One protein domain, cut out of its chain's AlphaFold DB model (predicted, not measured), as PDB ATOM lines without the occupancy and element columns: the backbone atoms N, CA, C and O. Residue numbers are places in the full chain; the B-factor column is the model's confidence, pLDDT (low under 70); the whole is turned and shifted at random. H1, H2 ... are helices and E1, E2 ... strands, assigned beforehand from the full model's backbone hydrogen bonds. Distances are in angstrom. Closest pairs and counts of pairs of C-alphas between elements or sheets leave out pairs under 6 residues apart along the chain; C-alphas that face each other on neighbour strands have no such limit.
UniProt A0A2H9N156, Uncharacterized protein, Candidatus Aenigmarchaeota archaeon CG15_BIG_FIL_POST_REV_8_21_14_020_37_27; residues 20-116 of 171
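This is residues 20 to 116 of the 171 residues of an uncharacterized protein of Candidatus Aenigmarchaeota archaeon CG15_BIG_FIL_POST_REV_8_21_14_020_37_27 (UniProt A0A2H9N156). A sheet of four antiparallel strands has a helical hairpin, H2 and H3, packed on it through H2, while H3 is farther out on H2 and not on the sheet. A short helix, H1, sits at one end of the sheet, near where E3 ends and E2 begins, and the last two printed residues, 115 and 116, run alongside E1. The printed part has 97 residues, with three named helices and four named strands in the order E1 H1 E2 E3 E4 H2 H3; across the sheet the order is E1 E4 E3 E2. The class is mixed, helices and strands, and the whole is compact, with a radius of gyration of the C-alphas of 12.8 A and spans of 34 by 31 by 21 A.

E1, residues 25 to 29, is an edge strand and the antiparallel neighbour of E4, residues 66 to 71; N 26 and O 69 are 2.8 A apart, within hydrogen-bond range. Residues 26 to 27 of E1 also pair, parallel, with residues 115 to 116. H1, residues 34 to 40, only grazes the sheet with its residues 34 to 38; its closest C-alphas to E3, residues 58 to 63, are those of Leu 34 and Asn 63, 6.9 A apart. E2, residues 50 to 54, is the other edge strand. E2, E3 and E4 form a meander, each strand the antiparallel neighbour of the one before, and E2 and E3, like E3 and E4, are a hairpin. N 53 and O 60 are 2.9 A apart, and N 61 and O 68 are 2.8 A apart, both within hydrogen-bond range. From edge to edge the strands' lines turn by 43 degrees. H2, residues 81 to 93, only grazes the sheet with its residues 84 to 91, and it is near H1, with 5 pairs of C-alphas within 10 A. H2 and H3, residues 101 to 109, are a helical hairpin; they touch, the closest C-alphas being those of Arg 85 and Ala 108, 5.3 A apart, and run opposite ways at a steep tilt of 39 degrees. H3 is apart from E1, but only just, the closest C-alphas being 8.4 A apart. In H1, H2 and H3 every O i to N i+4 pair is within hydrogen-bond range.

E1 begins at C-alpha 25, (3.784, 28.208, -30.924), and measures 12.9 A; H1 measures 10.4 A and E2 13.6 A. E3 and E4 each measure 16.8 A. H2 starts at C-alpha 81, (9.796, 25.590, -43.006), and measures 18.5 A. H3 measures 12.1 A and ends at C-alpha 109, (5.180, 21.609, -45.224).

The two C-alphas farthest apart are those of Arg 20 and Ser 100, 37.9 A. The printed part has no cut, and no link between named elements is long. The mean pLDDT of the printed part is 88.3; residues 20 to 22 and 75 to 76 are under 70.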
ATOM      1  N   ARG A  20      -2.905  38.926 -23.156       43.78
ATOM      2  CA  ARG A  20      -1.535  38.460 -23.094       43.78
ATOM      3  C   ARG A  20      -1.287  37.853 -24.455       43.78
ATOM      4  O   ARG A  20      -1.736  36.746 -24.732       43.78
ATOM      5  N   VAL A  21      -0.662  38.628 -25.329       51.75
ATOM      6  CA  VAL A  21      -0.324  38.155 -26.657       51.75
ATOM      7  C   VAL A  21       0.793  37.151 -26.417       51.75
ATOM      8  O   VAL A  21       1.889  37.511 -25.988       51.75
ATOM      9  N   LEU A  22       0.453  35.871 -26.546       60.00
ATOM     10  CA  LEU A  22       1.406  34.787 -26.381       60.00
ATOM     11  C   LEU A  22       2.308  34.734 -27.618       60.00
ATOM     12  O   LEU A  22       1.862  35.085 -28.714       60.00
ATOM     13  N   PRO A  23       3.581  34.343 -27.457       71.88
ATOM     14  CA  PRO A  23       4.435  34.089 -28.601       71.88
ATOM     15  C   PRO A  23       3.866  32.962 -29.454       71.88
ATOM     16  O   PRO A  23       3.183  32.072 -28.941       71.88
ATOM     17  N   ASP A  24       4.186  32.991 -30.745       81.31
ATOM     18  CA  ASP A  24       3.727  31.960 -31.660       81.31
ATOM     19  C   ASP A  24       4.285  30.595 -31.249       81.31
ATOM     20  O   ASP A  24       5.462  30.457 -30.893       81.31
ATOM     21  N   THR A  25       3.421  29.581 -31.287       84.88
ATOM     22  CA  THR A  25       3.784  28.208 -30.924       84.88
ATOM     23  C   THR A  25       3.507  27.227 -32.050       84.88
ATOM     24  O   THR A  25       2.557  27.380 -32.812       84.88
ATOM     25  N   VAL A  26       4.321  26.182 -32.147       87.06
ATOM     26  CA  VAL A  26       4.044  25.020 -32.993       87.06
ATOM     27  C   VAL A  26       4.203  23.768 -32.164       87.06
ATOM     28  O   VAL A  26       5.227  23.563 -31.517       87.06
ATOM     29  N   GLN A  27       3.193  22.909 -32.191       92.44
ATOM     30  CA  GLN A  27       3.223  21.632 -31.494       92.44
ATOM     31  C   GLN A  27       3.238  20.506 -32.518       92.44
ATOM     32  O   GLN A  27       2.394  20.478 -33.402       92.44
ATOM     33  N   LEU A  28       4.143  19.544 -32.394       93.06
ATOM     34  CA  LEU A  28       4.069  18.278 -33.123       93.06
ATOM     35  C   LEU A  28       3.743  17.192 -32.112       93.06
ATOM     36  O   LEU A  28       4.540  16.946 -31.210       93.06
ATOM     37  N   HIS A  29       2.588  16.547 -32.257       93.00
ATOM     38  CA  HIS A  29       2.207  15.422 -31.404       93.00
ATOM     39  C   HIS A  29       2.615  14.130 -32.100       93.00
ATOM     40  O   HIS A  29       1.913  13.624 -32.978       93.00
ATOM     41  N   TYR A  30       3.776  13.622 -31.713       89.50
ATOM     42  CA  TYR A  30       4.334  12.370 -32.193       89.50
ATOM     43  C   TYR A  30       5.152  11.743 -31.062       89.50
ATOM     44  O   TYR A  30       5.896  12.477 -30.417       89.50
ATOM     45  N   PRO A  31       5.029  10.433 -30.785       89.44
ATOM     46  CA  PRO A  31       5.768   9.804 -29.695       89.44
ATOM     47  C   PRO A  31       7.281  10.021 -29.828       89.44
ATOM     48  O   PRO A  31       7.862   9.693 -30.862       89.44
ATOM     49  N   ILE A  32       7.911  10.557 -28.781       91.06
ATOM     50  CA  ILE A  32       9.355  10.828 -28.744       91.06
ATOM     51  C   ILE A  32      10.022   9.929 -27.705       91.06
ATOM     52  O   ILE A  32       9.584   9.875 -26.551       91.06
ATOM     53  N   ASP A  33      11.124   9.281 -28.084       91.62
ATOM     54  CA  ASP A  33      12.022   8.637 -27.128       91.62
ATOM     55  C   ASP A  33      12.928   9.684 -26.467       91.62
ATOM     56  O   ASP A  33      13.789  10.307 -27.092       91.62
ATOM     57  N   LEU A  34      12.722   9.894 -25.167       91.25
ATOM     58  CA  LEU A  34      13.492  10.856 -24.386       91.25
ATOM     59  C   LEU A  34      14.826  10.295 -23.891       91.25
ATOM     60  O   LEU A  34      15.683  11.072 -23.468       91.25
ATOM     61  N   ASP A  35      15.002   8.978 -23.853       90.88
ATOM     62  CA  ASP A  35      16.201   8.368 -23.281       90.88
ATOM     63  C   ASP A  35      17.486   8.698 -24.052       90.88
ATOM     64  O   ASP A  35      18.449   9.114 -23.395       90.88
ATOM     65  N   PRO A  36      17.538   8.638 -25.396       89.38
ATOM     66  CA  PRO A  36      18.753   9.009 -26.110       89.38
ATOM     67  C   PRO A  36      19.025  10.523 -26.021       89.38
ATOM     68  O   PRO A  36      20.177  10.931 -25.853       89.38
ATOM     69  N   LEU A  37      17.975  11.353 -25.959       88.50
ATOM     70  CA  LEU A  37      18.090  12.803 -25.761       88.50
ATOM     71  C   LEU A  37      18.680  13.182 -24.392       88.50
ATOM     72  O   LEU A  37      19.447  14.139 -24.277       88.50
ATOM     73  N   LYS A  38      18.353  12.432 -23.331       87.06
ATOM     74  CA  LYS A  38      18.929  12.646 -21.988       87.06
ATOM     75  C   LYS A  38      20.425  12.335 -21.948       87.06
ATOM     76  O   LYS A  38      21.135  12.917 -21.131       87.06
ATOM     77  N   ILE A  39      20.883  11.393 -22.773       84.31
ATOM     78  CA  ILE A  39      22.274  10.924 -22.788       84.31
ATOM     79  C   ILE A  39      23.171  11.890 -23.567       84.31
ATOM     80  O   ILE A  39      24.321  12.083 -23.174       84.31
ATOM     81  N   SER A  40      22.667  12.520 -24.634       81.56
ATOM     82  CA  SER A  40      23.487  13.385 -25.491       81.56
ATOM     83  C   SER A  40      24.000  14.647 -24.798       81.56
ATOM     84  O   SER A  40      25.025  15.196 -25.198       81.56
ATOM     85  N   GLY A  41      23.316  15.114 -23.747       75.44
ATOM     86  CA  GLY A  41      23.688  16.321 -23.003       75.44
ATOM     87  C   GLY A  41      23.428  17.632 -23.756       75.44
ATOM     88  O   GLY A  41      23.672  18.704 -23.206       75.44
ATOM     89  N   ASN A  42      22.882  17.561 -24.975       83.94
ATOM     90  CA  ASN A  42      22.514  18.715 -25.805       83.94
ATOM     91  C   ASN A  42      21.192  19.375 -25.372       83.94
ATOM     92  O   ASN A  42      20.806  20.408 -25.923       83.94
ATOM     93  N   PHE A  43      20.503  18.781 -24.395       87.81
ATOM     94  CA  PHE A  43      19.205  19.214 -23.893       87.81
ATOM     95  C   PHE A  43      19.274  19.499 -22.394       87.81
ATOM     96  O   PHE A  43      19.852  18.740 -21.611       87.81
ATOM     97  N   VAL A  44      18.636  20.588 -21.983       90.44
ATOM     98  CA  VAL A  44      18.433  20.941 -20.582       90.44
ATOM     99  C   VAL A  44      17.289  20.098 -20.035       90.44
ATOM    100  O   VAL A  44      16.186  20.088 -20.574       90.44
ATOM    101  N   LYS A  45      17.533  19.386 -18.936       90.44
ATOM    102  CA  LYS A  45      16.501  18.595 -18.267       90.44
ATOM    103  C   LYS A  45      15.629  19.490 -17.388       90.44
ATOM    104  O   LYS A  45      16.110  19.986 -16.371       90.44
ATOM    105  N   LEU A  46      14.353  19.641 -17.745       87.88
ATOM    106  CA  LEU A  46      13.364  20.350 -16.926       87.88
ATOM    107  C   LEU A  46      12.749  19.419 -15.875       87.88
ATOM    108  O   LEU A  46      12.600  19.787 -14.711       87.88
ATOM    109  N   SER A  47      12.437  18.180 -16.265       87.75
ATOM    110  CA  SER A  47      11.881  17.159 -15.371       87.75
ATOM    111  C   SER A  47      12.289  15.744 -15.804       87.75
ATOM    112  O   SER A  47      13.140  15.554 -16.672       87.75
ATOM    113  N   SER A  48      11.729  14.701 -15.183       81.44
ATOM    114  CA  SER A  48      11.931  13.320 -15.650       81.44
ATOM    115  C   SER A  48      11.304  13.044 -17.022       81.44
ATOM    116  O   SER A  48      11.726  12.094 -17.683       81.44
ATOM    117  N   LYS A  49      10.331  13.865 -17.435       87.94
ATOM    118  CA  LYS A  49       9.519  13.694 -18.648       87.94
ATOM    119  C   LYS A  49       9.617  14.860 -19.632       87.94
ATOM    120  O   LYS A  49       8.972  14.811 -20.670       87.94
ATOM    121  N   GLU A  50      10.397  15.887 -19.307       91.00
ATOM    122  CA  GLU A  50      10.504  17.096 -20.120       91.00
ATOM    123  C   GLU A  50      11.955  17.548 -20.258       91.00
ATOM    124  O   GLU A  50      12.706  17.619 -19.275       91.00
ATOM    125  N   LEU A  51      12.319  17.868 -21.496       93.25
ATOM    126  CA  LEU A  51      13.611  18.391 -21.912       93.25
ATOM    127  C   LEU A  51      13.410  19.694 -22.693       93.25
ATOM    128  O   LEU A  51      12.353  19.921 -23.275       93.25
ATOM    129  N   GLU A  52      14.439  20.529 -22.735       94.06
ATOM    130  CA  GLU A  52      14.426  21.801 -23.449       94.06
ATOM    131  C   GLU A  52      15.732  22.005 -24.218       94.06
ATOM    132  O   GLU A  52      16.820  21.735 -23.706       94.06
ATOM    133  N   LYS A  53      15.641  22.535 -25.436       91.25
ATOM    134  CA  LYS A  53      16.786  23.042 -26.194       91.25
ATOM    135  C   LYS A  53      16.504  24.463 -26.656       91.25
ATOM    136  O   LYS A  53      15.479  24.728 -27.280       91.25
ATOM    137  N   LYS A  54      17.434  25.367 -26.364       90.44
ATOM    138  CA  LYS A  54      17.340  26.772 -26.761       90.44
ATOM    139  C   LYS A  54      18.055  26.999 -28.085       90.44
ATOM    140  O   LYS A  54      19.179  26.533 -28.266       90.44
ATOM    141  N   TYR A  55      17.387  27.722 -28.968       88.56
ATOM    142  CA  TYR A  55      17.930  28.309 -30.184       88.56
ATOM    143  C   TYR A  55      17.910  29.837 -30.019       88.56
ATOM    144  O   TYR A  55      17.394  30.346 -29.021       88.56
ATOM    145  N   ASP A  56      18.497  30.567 -30.968       88.88
ATOM    146  CA  ASP A  56      18.626  32.025 -30.859       88.88
ATOM    147  C   ASP A  56      17.244  32.712 -30.785       88.88
ATOM    148  O   ASP A  56      16.980  33.488 -29.863       88.88
ATOM    149  N   ASP A  57      16.318  32.335 -31.674       89.44
ATOM    150  CA  ASP A  57      15.011  32.999 -31.819       89.44
ATOM    151  C   ASP A  57      13.817  32.196 -31.267       89.44
ATOM    152  O   ASP A  57      12.713  32.729 -31.115       89.44
ATOM    153  N   TYR A  58      14.028  30.929 -30.903       91.31
ATOM    154  CA  TYR A  58      12.979  30.040 -30.399       91.31
ATOM    155  C   TYR A  58      13.503  29.007 -29.399       91.31
ATOM    156  O   TYR A  58      14.700  28.741 -29.285       91.31
ATOM    157  N   THR A  59      12.582  28.382 -28.674       92.62
ATOM    158  CA  THR A  59      12.868  27.288 -27.742       92.62
ATOM    159  C   THR A  59      12.102  26.039 -28.157       92.62
ATOM    160  O   THR A  59      10.946  26.132 -28.557       92.62
ATOM    161  N   VAL A  60      12.740  24.872 -28.060       93.62
ATOM    162  CA  VAL A  60      12.128  23.564 -28.327       93.62
ATOM    163  C   VAL A  60      11.986  22.810 -27.006       93.62
ATOM    164  O   VAL A  60      12.975  22.323 -26.457       93.62
ATOM    165  N   GLY A  61      10.761  22.721 -26.497       93.12
ATOM    166  CA  GLY A  61      10.371  21.833 -25.406       93.12
ATOM    167  C   GLY A  61      10.010  20.448 -25.941       93.12
ATOM    168  O   GLY A  61       9.387  20.328 -26.993       93.12
ATOM    169  N   ILE A  62      10.418  19.393 -25.244       93.38
ATOM    170  CA  ILE A  62      10.280  18.008 -25.706       93.38
ATOM    171  C   ILE A  62       9.756  17.150 -24.563       93.38
ATOM    172  O   ILE A  62      10.276  17.211 -23.447       93.38
ATOM    173  N   ASN A  63       8.751  16.325 -24.846       93.06
ATOM    174  CA  ASN A  63       8.212  15.340 -23.915       93.06
ATOM    175  C   ASN A  63       7.835  14.041 -24.644       93.06
ATOM    176  O   ASN A  63       8.002  13.919 -25.851       93.06
ATOM    177  N   GLU A  64       7.316  13.062 -23.903       90.31
ATOM    178  CA  GLU A  64       6.935  11.746 -24.446       90.31
ATOM    179  C   GLU A  64       5.851  11.811 -25.542       90.31
ATOM    180  O   GLU A  64       5.722  10.885 -26.339       90.31
ATOM    181  N   ASN A  65       5.089  12.907 -25.603       89.00
ATOM    182  CA  ASN A  65       3.995  13.095 -26.553       89.00
ATOM    183  C   ASN A  65       4.408  13.877 -27.803       89.00
ATOM    184  O   ASN A  65       3.609  13.955 -28.741       89.00
ATOM    185  N   GLY A  66       5.590  14.499 -27.818       92.25
ATOM    186  CA  GLY A  66       5.968  15.363 -28.922       92.25
ATOM    187  C   GLY A  66       6.945  16.476 -28.589       92.25
ATOM    188  O   GLY A  66       7.691  16.446 -27.609       92.25
ATOM    189  N   LEU A  67       6.909  17.483 -29.454       93.44
ATOM    190  CA  LEU A  67       7.730  18.681 -29.373       93.44
ATOM    191  C   LEU A  67       6.865  19.938 -29.455       93.44
ATOM    192  O   LEU A  67       5.873  19.985 -30.180       93.44
ATOM    193  N   ILE A  68       7.246  20.941 -28.673       93.62
ATOM    194  CA  ILE A  68       6.606  22.249 -28.571       93.62
ATOM    195  C   ILE A  68       7.679  23.278 -28.890       93.62
ATOM    196  O   ILE A  68       8.667  23.402 -28.169       93.62
ATOM    197  N   ILE A  69       7.498  24.000 -29.983       92.31
ATOM    198  CA  ILE A  69       8.368  25.092 -30.394       92.31
ATOM    199  C   ILE A  69       7.674  26.392 -30.032       92.31
ATOM    200  O   ILE A  69       6.524  26.595 -30.414       92.31
ATOM    201  N   THR A  70       8.372  27.266 -29.319       90.94
ATOM    202  CA  THR A  70       7.849  28.559 -28.877       90.94
ATOM    203  C   THR A  70       8.794  29.658 -29.328       90.94
ATOM    204  O   THR A  70       9.987  29.607 -29.014       90.94
ATOM    205  N   CYS A  71       8.274  30.655 -30.043       88.94
ATOM    206  CA  CYS A  71       9.041  31.846 -30.382       88.94
ATOM    207  C   CYS A  71       9.435  32.620 -29.121       88.94
ATOM    208  O   CYS A  71       8.657  32.750 -28.176       88.94
ATOM    209  N   ASN A  72      10.648  33.166 -29.093       87.06
ATOM    210  CA  ASN A  72      11.102  33.955 -27.946       87.06
ATOM    211  C   ASN A  72      10.428  35.342 -27.903       87.06
ATOM    212  O   ASN A  72      10.369  35.969 -26.845       87.06
ATOM    213  N   GLN A  73       9.929  35.823 -29.048       82.50
ATOM    214  CA  GLN A  73       9.235  37.100 -29.200       82.50
ATOM    215  C   GLN A  73       7.797  36.908 -29.690       82.50
ATOM    216  O   GLN A  73       7.438  35.900 -30.296       82.50
ATOM    217  N   VAL A  74       6.965  37.898 -29.381       79.62
ATOM    218  CA  VAL A  74       5.532  37.897 -29.667       79.62
ATOM    219  C   VAL A  74       5.255  38.555 -31.016       79.62
ATOM    220  O   VAL A  74       5.776  39.636 -31.286       79.62
ATOM    221  N   GLY A  75       4.396  37.939 -31.833       67.00
ATOM    222  CA  GLY A  75       4.007  38.470 -33.145       67.00
ATOM    223  C   GLY A  75       5.122  38.412 -34.192       67.00
ATOM    224  O   GLY A  75       5.131  39.218 -35.123       67.00
ATOM    225  N   THR A  76       6.080  37.500 -34.017       69.19
ATOM    226  CA  THR A  76       7.198  37.279 -34.934       69.19
ATOM    227  C   THR A  76       7.191  35.836 -35.417       69.19
ATOM    228  O   THR A  76       7.241  34.921 -34.597       69.19
ATOM    229  N   GLU A  77       7.256  35.640 -36.732       74.94
ATOM    230  CA  GLU A  77       7.603  34.347 -37.323       74.94
ATOM    231  C   GLU A  77       9.093  34.077 -37.045       74.94
ATOM    232  O   GLU A  77       9.970  34.549 -37.763       74.94
ATOM    233  N   CYS A  78       9.385  33.389 -35.937       82.19
ATOM    234  CA  CYS A  78      10.752  33.092 -35.487       82.19
ATOM    235  C   CYS A  78      11.367  31.846 -36.140       82.19
ATOM    236  O   CYS A  78      12.506  31.497 -35.836       82.19
ATOM    237  N   LEU A  79      10.576  31.127 -36.936       86.00
ATOM    238  CA  LEU A  79      10.943  29.863 -37.550       86.00
ATOM    239  C   LEU A  79      10.340  29.812 -38.952       86.00
ATOM    240  O   LEU A  79       9.191  30.207 -39.143       86.00
ATOM    241  N   ASP A  80      11.072  29.275 -39.918       87.00
ATOM    242  CA  ASP A  80      10.511  28.921 -41.222       87.00
ATOM    243  C   ASP A  80      10.424  27.398 -41.444       87.00
ATOM    244  O   ASP A  80      10.829  26.568 -40.622       87.00
ATOM    245  N   LYS A  81       9.892  27.001 -42.606       89.00
ATOM    246  CA  LYS A  81       9.796  25.590 -43.006       89.00
ATOM    247  C   LYS A  81      11.154  24.873 -43.002       89.00
ATOM    248  O   LYS A  81      11.215  23.689 -42.661       89.00
ATOM    249  N   ALA A  82      12.224  25.530 -43.443       91.19
ATOM    250  CA  ALA A  82      13.548  24.923 -43.537       91.19
ATOM    251  C   ALA A  82      14.167  24.727 -42.146       91.19
ATOM    252  O   ALA A  82      14.762  23.681 -41.876       91.19
ATOM    253  N   GLU A  83      13.977  25.686 -41.247       91.62
ATOM    254  CA  GLU A  83      14.417  25.591 -39.859       91.62
ATOM    255  C   GLU A  83      13.627  24.536 -39.091       91.62
ATOM    256  O   GLU A  83      14.227  23.697 -38.415       91.62
ATOM    257  N   PHE A  84      12.305  24.475 -39.274       93.00
ATOM    258  CA  PHE A  84      11.501  23.409 -38.685       93.00
ATOM    259  C   PHE A  84      11.951  22.031 -39.184       93.00
ATOM    260  O   PHE A  84      12.162  21.111 -38.394       93.00
ATOM    261  N   ARG A  85      12.208  21.898 -40.491       94.81
ATOM    262  CA  ARG A  85      12.740  20.667 -41.087       94.81
ATOM    263  C   ARG A  85      14.087  20.261 -40.482       94.81
ATOM    264  O   ARG A  85      14.316  19.065 -40.292       94.81
ATOM    265  N   LYS A  86      14.952  21.232 -40.172       93.44
ATOM    266  CA  LYS A  86      16.240  21.016 -39.501       93.44
ATOM    267  C   LYS A  86      16.057  20.554 -38.057       93.44
ATOM    268  O   LYS A  86      16.757  19.636 -37.648       93.44
ATOM    269  N   VAL A  87      15.105  21.124 -37.311       92.75
ATOM    270  CA  VAL A  87      14.754  20.629 -35.967       92.75
ATOM    271  C   VAL A  87      14.366  19.154 -36.041       92.75
ATOM    272  O   VAL A  87      14.842  18.369 -35.223       92.75
ATOM    273  N   LEU A  88      13.589  18.753 -37.055       95.00
ATOM    274  CA  LEU A  88      13.216  17.349 -37.216       95.00
ATOM    275  C   LEU A  88      14.425  16.431 -37.482       95.00
ATOM    276  O   LEU A  88      14.547  15.362 -36.891       95.00
ATOM    277  N   ASP A  89      15.356  16.857 -38.341       94.69
ATOM    278  CA  ASP A  89      16.591  16.098 -38.591       94.69
ATOM    279  C   ASP A  89      17.498  16.020 -37.360       94.69
ATOM    280  O   ASP A  89      18.148  15.000 -37.139       94.69
ATOM    281  N   ASP A  90      17.581  17.093 -36.578       91.62
ATOM    282  CA  ASP A  90      18.387  17.111 -35.363       91.62
ATOM    283  C   ASP A  90      17.831  16.120 -34.330       91.62
ATOM    284  O   ASP A  90      18.610  15.397 -33.720       91.62
ATOM    285  N   MET A  91      16.506  16.035 -34.161       91.25
ATOM    286  CA  MET A  91      15.897  15.076 -33.227       91.25
ATOM    287  C   MET A  91      16.094  13.622 -33.677       91.25
ATOM    288  O   MET A  91      16.424  12.767 -32.858       91.25
ATOM    289  N   GLU A  92      15.954  13.335 -34.972       92.81
ATOM    290  CA  GLU A  92      16.196  11.991 -35.513       92.81
ATOM    291  C   GLU A  92      17.661  11.556 -35.353       92.81
ATOM    292  O   GLU A  92      17.931  10.426 -34.948       92.81
ATOM    293  N   LYS A  93      18.631  12.445 -35.617       91.81
ATOM    294  CA  LYS A  93      20.066  12.142 -35.431       91.81
ATOM    295  C   LYS A  93      20.413  11.790 -33.988       91.81
ATOM    296  O   LYS A  93      21.336  11.015 -33.754       91.81
ATOM    297  N   GLU A  94      19.686  12.377 -33.046       90.44
ATOM    298  CA  GLU A  94      19.801  12.105 -31.616       90.44
ATOM    299  C   GLU A  94      19.004  10.855 -31.202       90.44
ATOM    300  O   GLU A  94      18.938  10.543 -30.020       90.44
ATOM    301  N   GLY A  95      18.398  10.126 -32.147       89.31
ATOM    302  CA  GLY A  95      17.675   8.878 -31.906       89.31
ATOM    303  C   GLY A  95      16.281   9.050 -31.302       89.31
ATOM    304  O   GLY A  95      15.728   8.080 -30.797       89.31
ATOM    305  N   ALA A  96      15.708  10.256 -31.332       91.19
ATOM    306  CA  ALA A  96      14.434  10.552 -30.675       91.19
ATOM    307  C   ALA A  96      13.223   9.883 -31.352       91.19
ATOM    308  O   ALA A  96      12.183   9.687 -30.724       91.19
ATOM    309  N   TYR A  97      13.351   9.582 -32.644       92.62
ATOM    310  CA  TYR A  97      12.366   8.900 -33.480       92.62
ATOM    311  C   TYR A  97      12.992   8.489 -34.818       92.62
ATOM    312  O   TYR A  97      14.127   8.857 -35.115       92.62
ATOM    313  N   ASP A  98      12.216   7.778 -35.636       93.00
ATOM    314  CA  ASP A  98      12.562   7.373 -37.000       93.00
ATOM    315  C   ASP A  98      11.440   7.812 -37.957       93.00
ATOM    316  O   ASP A  98      10.441   7.112 -38.124       93.00
ATOM    317  N   LEU A  99      11.563   9.021 -38.513       92.50
ATOM    318  CA  LEU A  99      10.619   9.561 -39.492       92.50
ATOM    319  C   LEU A  99      11.285   9.551 -40.862       92.50
ATOM    320  O   LEU A  99      12.351  10.134 -41.055       92.50
ATOM    321  N   SER A 100      10.630   8.987 -41.870       94.31
ATOM    322  CA  SER A 100      11.174   9.021 -43.224       94.31
ATOM    323  C   SER A 100      11.378  10.460 -43.716       94.31
ATOM    324  O   SER A 100      10.751  11.422 -43.260       94.31
ATOM    325  N   LYS A 101      12.254  10.630 -44.713       94.88
ATOM    326  CA  LYS A 101      12.472  11.938 -45.347       94.88
ATOM    327  C   LYS A 101      11.154  12.564 -45.830       94.88
ATOM    328  O   LYS A 101      10.951  13.757 -45.642       94.88
ATOM    329  N   GLU A 102      10.278  11.753 -46.416       95.00
ATOM    330  CA  GLU A 102       8.983  12.171 -46.965       95.00
ATOM    331  C   GLU A 102       8.010  12.628 -45.869       95.00
ATOM    332  O   GLU A 102       7.296  13.619 -46.048       95.00
ATOM    333  N   GLU A 103       8.015  11.962 -44.711       94.69
ATOM    334  CA  GLU A 103       7.229  12.374 -43.545       94.69
ATOM    335  C   GLU A 103       7.734  13.694 -42.980       94.69
ATOM    336  O   GLU A 103       6.944  14.613 -42.783       94.69
ATOM    337  N   LYS A 104       9.050  13.843 -42.803       95.38
ATOM    338  CA  LYS A 104       9.627  15.103 -42.317       95.38
ATOM    339  C   LYS A 104       9.366  16.263 -43.278       95.38
ATOM    340  O   LYS A 104       9.062  17.364 -42.830       95.38
ATOM    341  N   ASP A 105       9.440  16.026 -44.588       95.19
ATOM    342  CA  ASP A 105       9.116  17.033 -45.606       95.19
ATOM    343  C   ASP A 105       7.616  17.402 -45.582       95.19
ATOM    344  O   ASP A 105       7.270  18.574 -45.769       95.19
ATOM    345  N   SER A 106       6.738  16.430 -45.303       94.69
ATOM    346  CA  SER A 106       5.290  16.636 -45.152       94.69
ATOM    347  C   SER A 106       4.951  17.428 -43.892       94.69
ATOM    348  O   SER A 106       4.254  18.435 -43.983       94.69
ATOM    349  N   ILE A 107       5.487  17.027 -42.737       94.81
ATOM    350  CA  ILE A 107       5.337  17.725 -41.452       94.81
ATOM    351  C   ILE A 107       5.855  19.158 -41.578       94.81
ATOM    352  O   ILE A 107       5.163  20.099 -41.202       94.81
ATOM    353  N   ALA A 108       7.034  19.342 -42.178       93.88
ATOM    354  CA  ALA A 108       7.598  20.668 -42.381       93.88
ATOM    355  C   ALA A 108       6.754  21.535 -43.328       93.88
ATOM    356  O   ALA A 108       6.672  22.747 -43.158       93.88
ATOM    357  N   GLY A 109       6.111  20.924 -44.327       92.94
ATOM    358  CA  GLY A 109       5.180  21.609 -45.224       92.94
ATOM    359  C   GLY A 109       3.913  22.126 -44.543       92.94
ATOM    360  O   GLY A 109       3.323  23.071 -45.052       92.94
ATOM    361  N   LEU A 110       3.528  21.546 -43.405       92.94
ATOM    362  CA  LEU A 110       2.350  21.927 -42.621       92.94
ATOM    363  C   LEU A 110       2.648  23.006 -41.568       92.94
ATOM    364  O   LEU A 110       1.760  23.365 -40.794       92.94
ATOM    365  N   TYR A 111       3.888  23.500 -41.518       89.69
ATOM    366  CA  TYR A 111       4.300  24.545 -40.592       89.69
ATOM    367  C   TYR A 111       3.520  25.842 -40.824       89.69
ATOM    368  O   TYR A 111       3.537  26.400 -41.923       89.69
ATOM    369  N   GLN A 112       2.892  26.331 -39.757       87.19
ATOM    370  CA  GLN A 112       2.288  27.656 -39.646       87.19
ATOM    371  C   GLN A 112       2.398  28.117 -38.182       87.19
ATOM    372  O   GLN A 112       2.473  27.268 -37.292       87.19
ATOM    373  N   PRO A 113       2.384  29.425 -37.891       84.81
ATOM    374  CA  PRO A 113       2.274  29.907 -36.517       84.81
ATOM    375  C   PRO A 113       0.988  29.407 -35.834       84.81
ATOM    376  O   PRO A 113      -0.082  29.410 -36.440       84.81
ATOM    377  N   ASN A 114       1.075  29.028 -34.555       86.06
ATOM    378  CA  ASN A 114      -0.053  28.632 -33.691       86.06
ATOM    379  C   ASN A 114      -0.837  27.402 -34.162       86.06
ATOM    380  O   ASN A 114      -2.068  27.362 -34.073       86.06
ATOM    381  N   VAL A 115      -0.124  26.378 -34.639       91.06
ATOM    382  CA  VAL A 115      -0.731  25.110 -35.065       91.06
ATOM    383  C   VAL A 115      -0.222  23.911 -34.279       91.06
ATOM    384  O   VAL A 115       0.895  23.876 -33.759       91.06
ATOM    385  N   ILE A 116      -1.062  22.885 -34.253       94.25
ATOM    386  CA  ILE A 116      -0.753  21.546 -33.782       94.25
ATOM    387  C   ILE A 116      -0.683  20.631 -35.002       94.25
ATOM    388  O   ILE A 116      -1.637  20.543 -35.768       94.25
TER     389      ILE A 116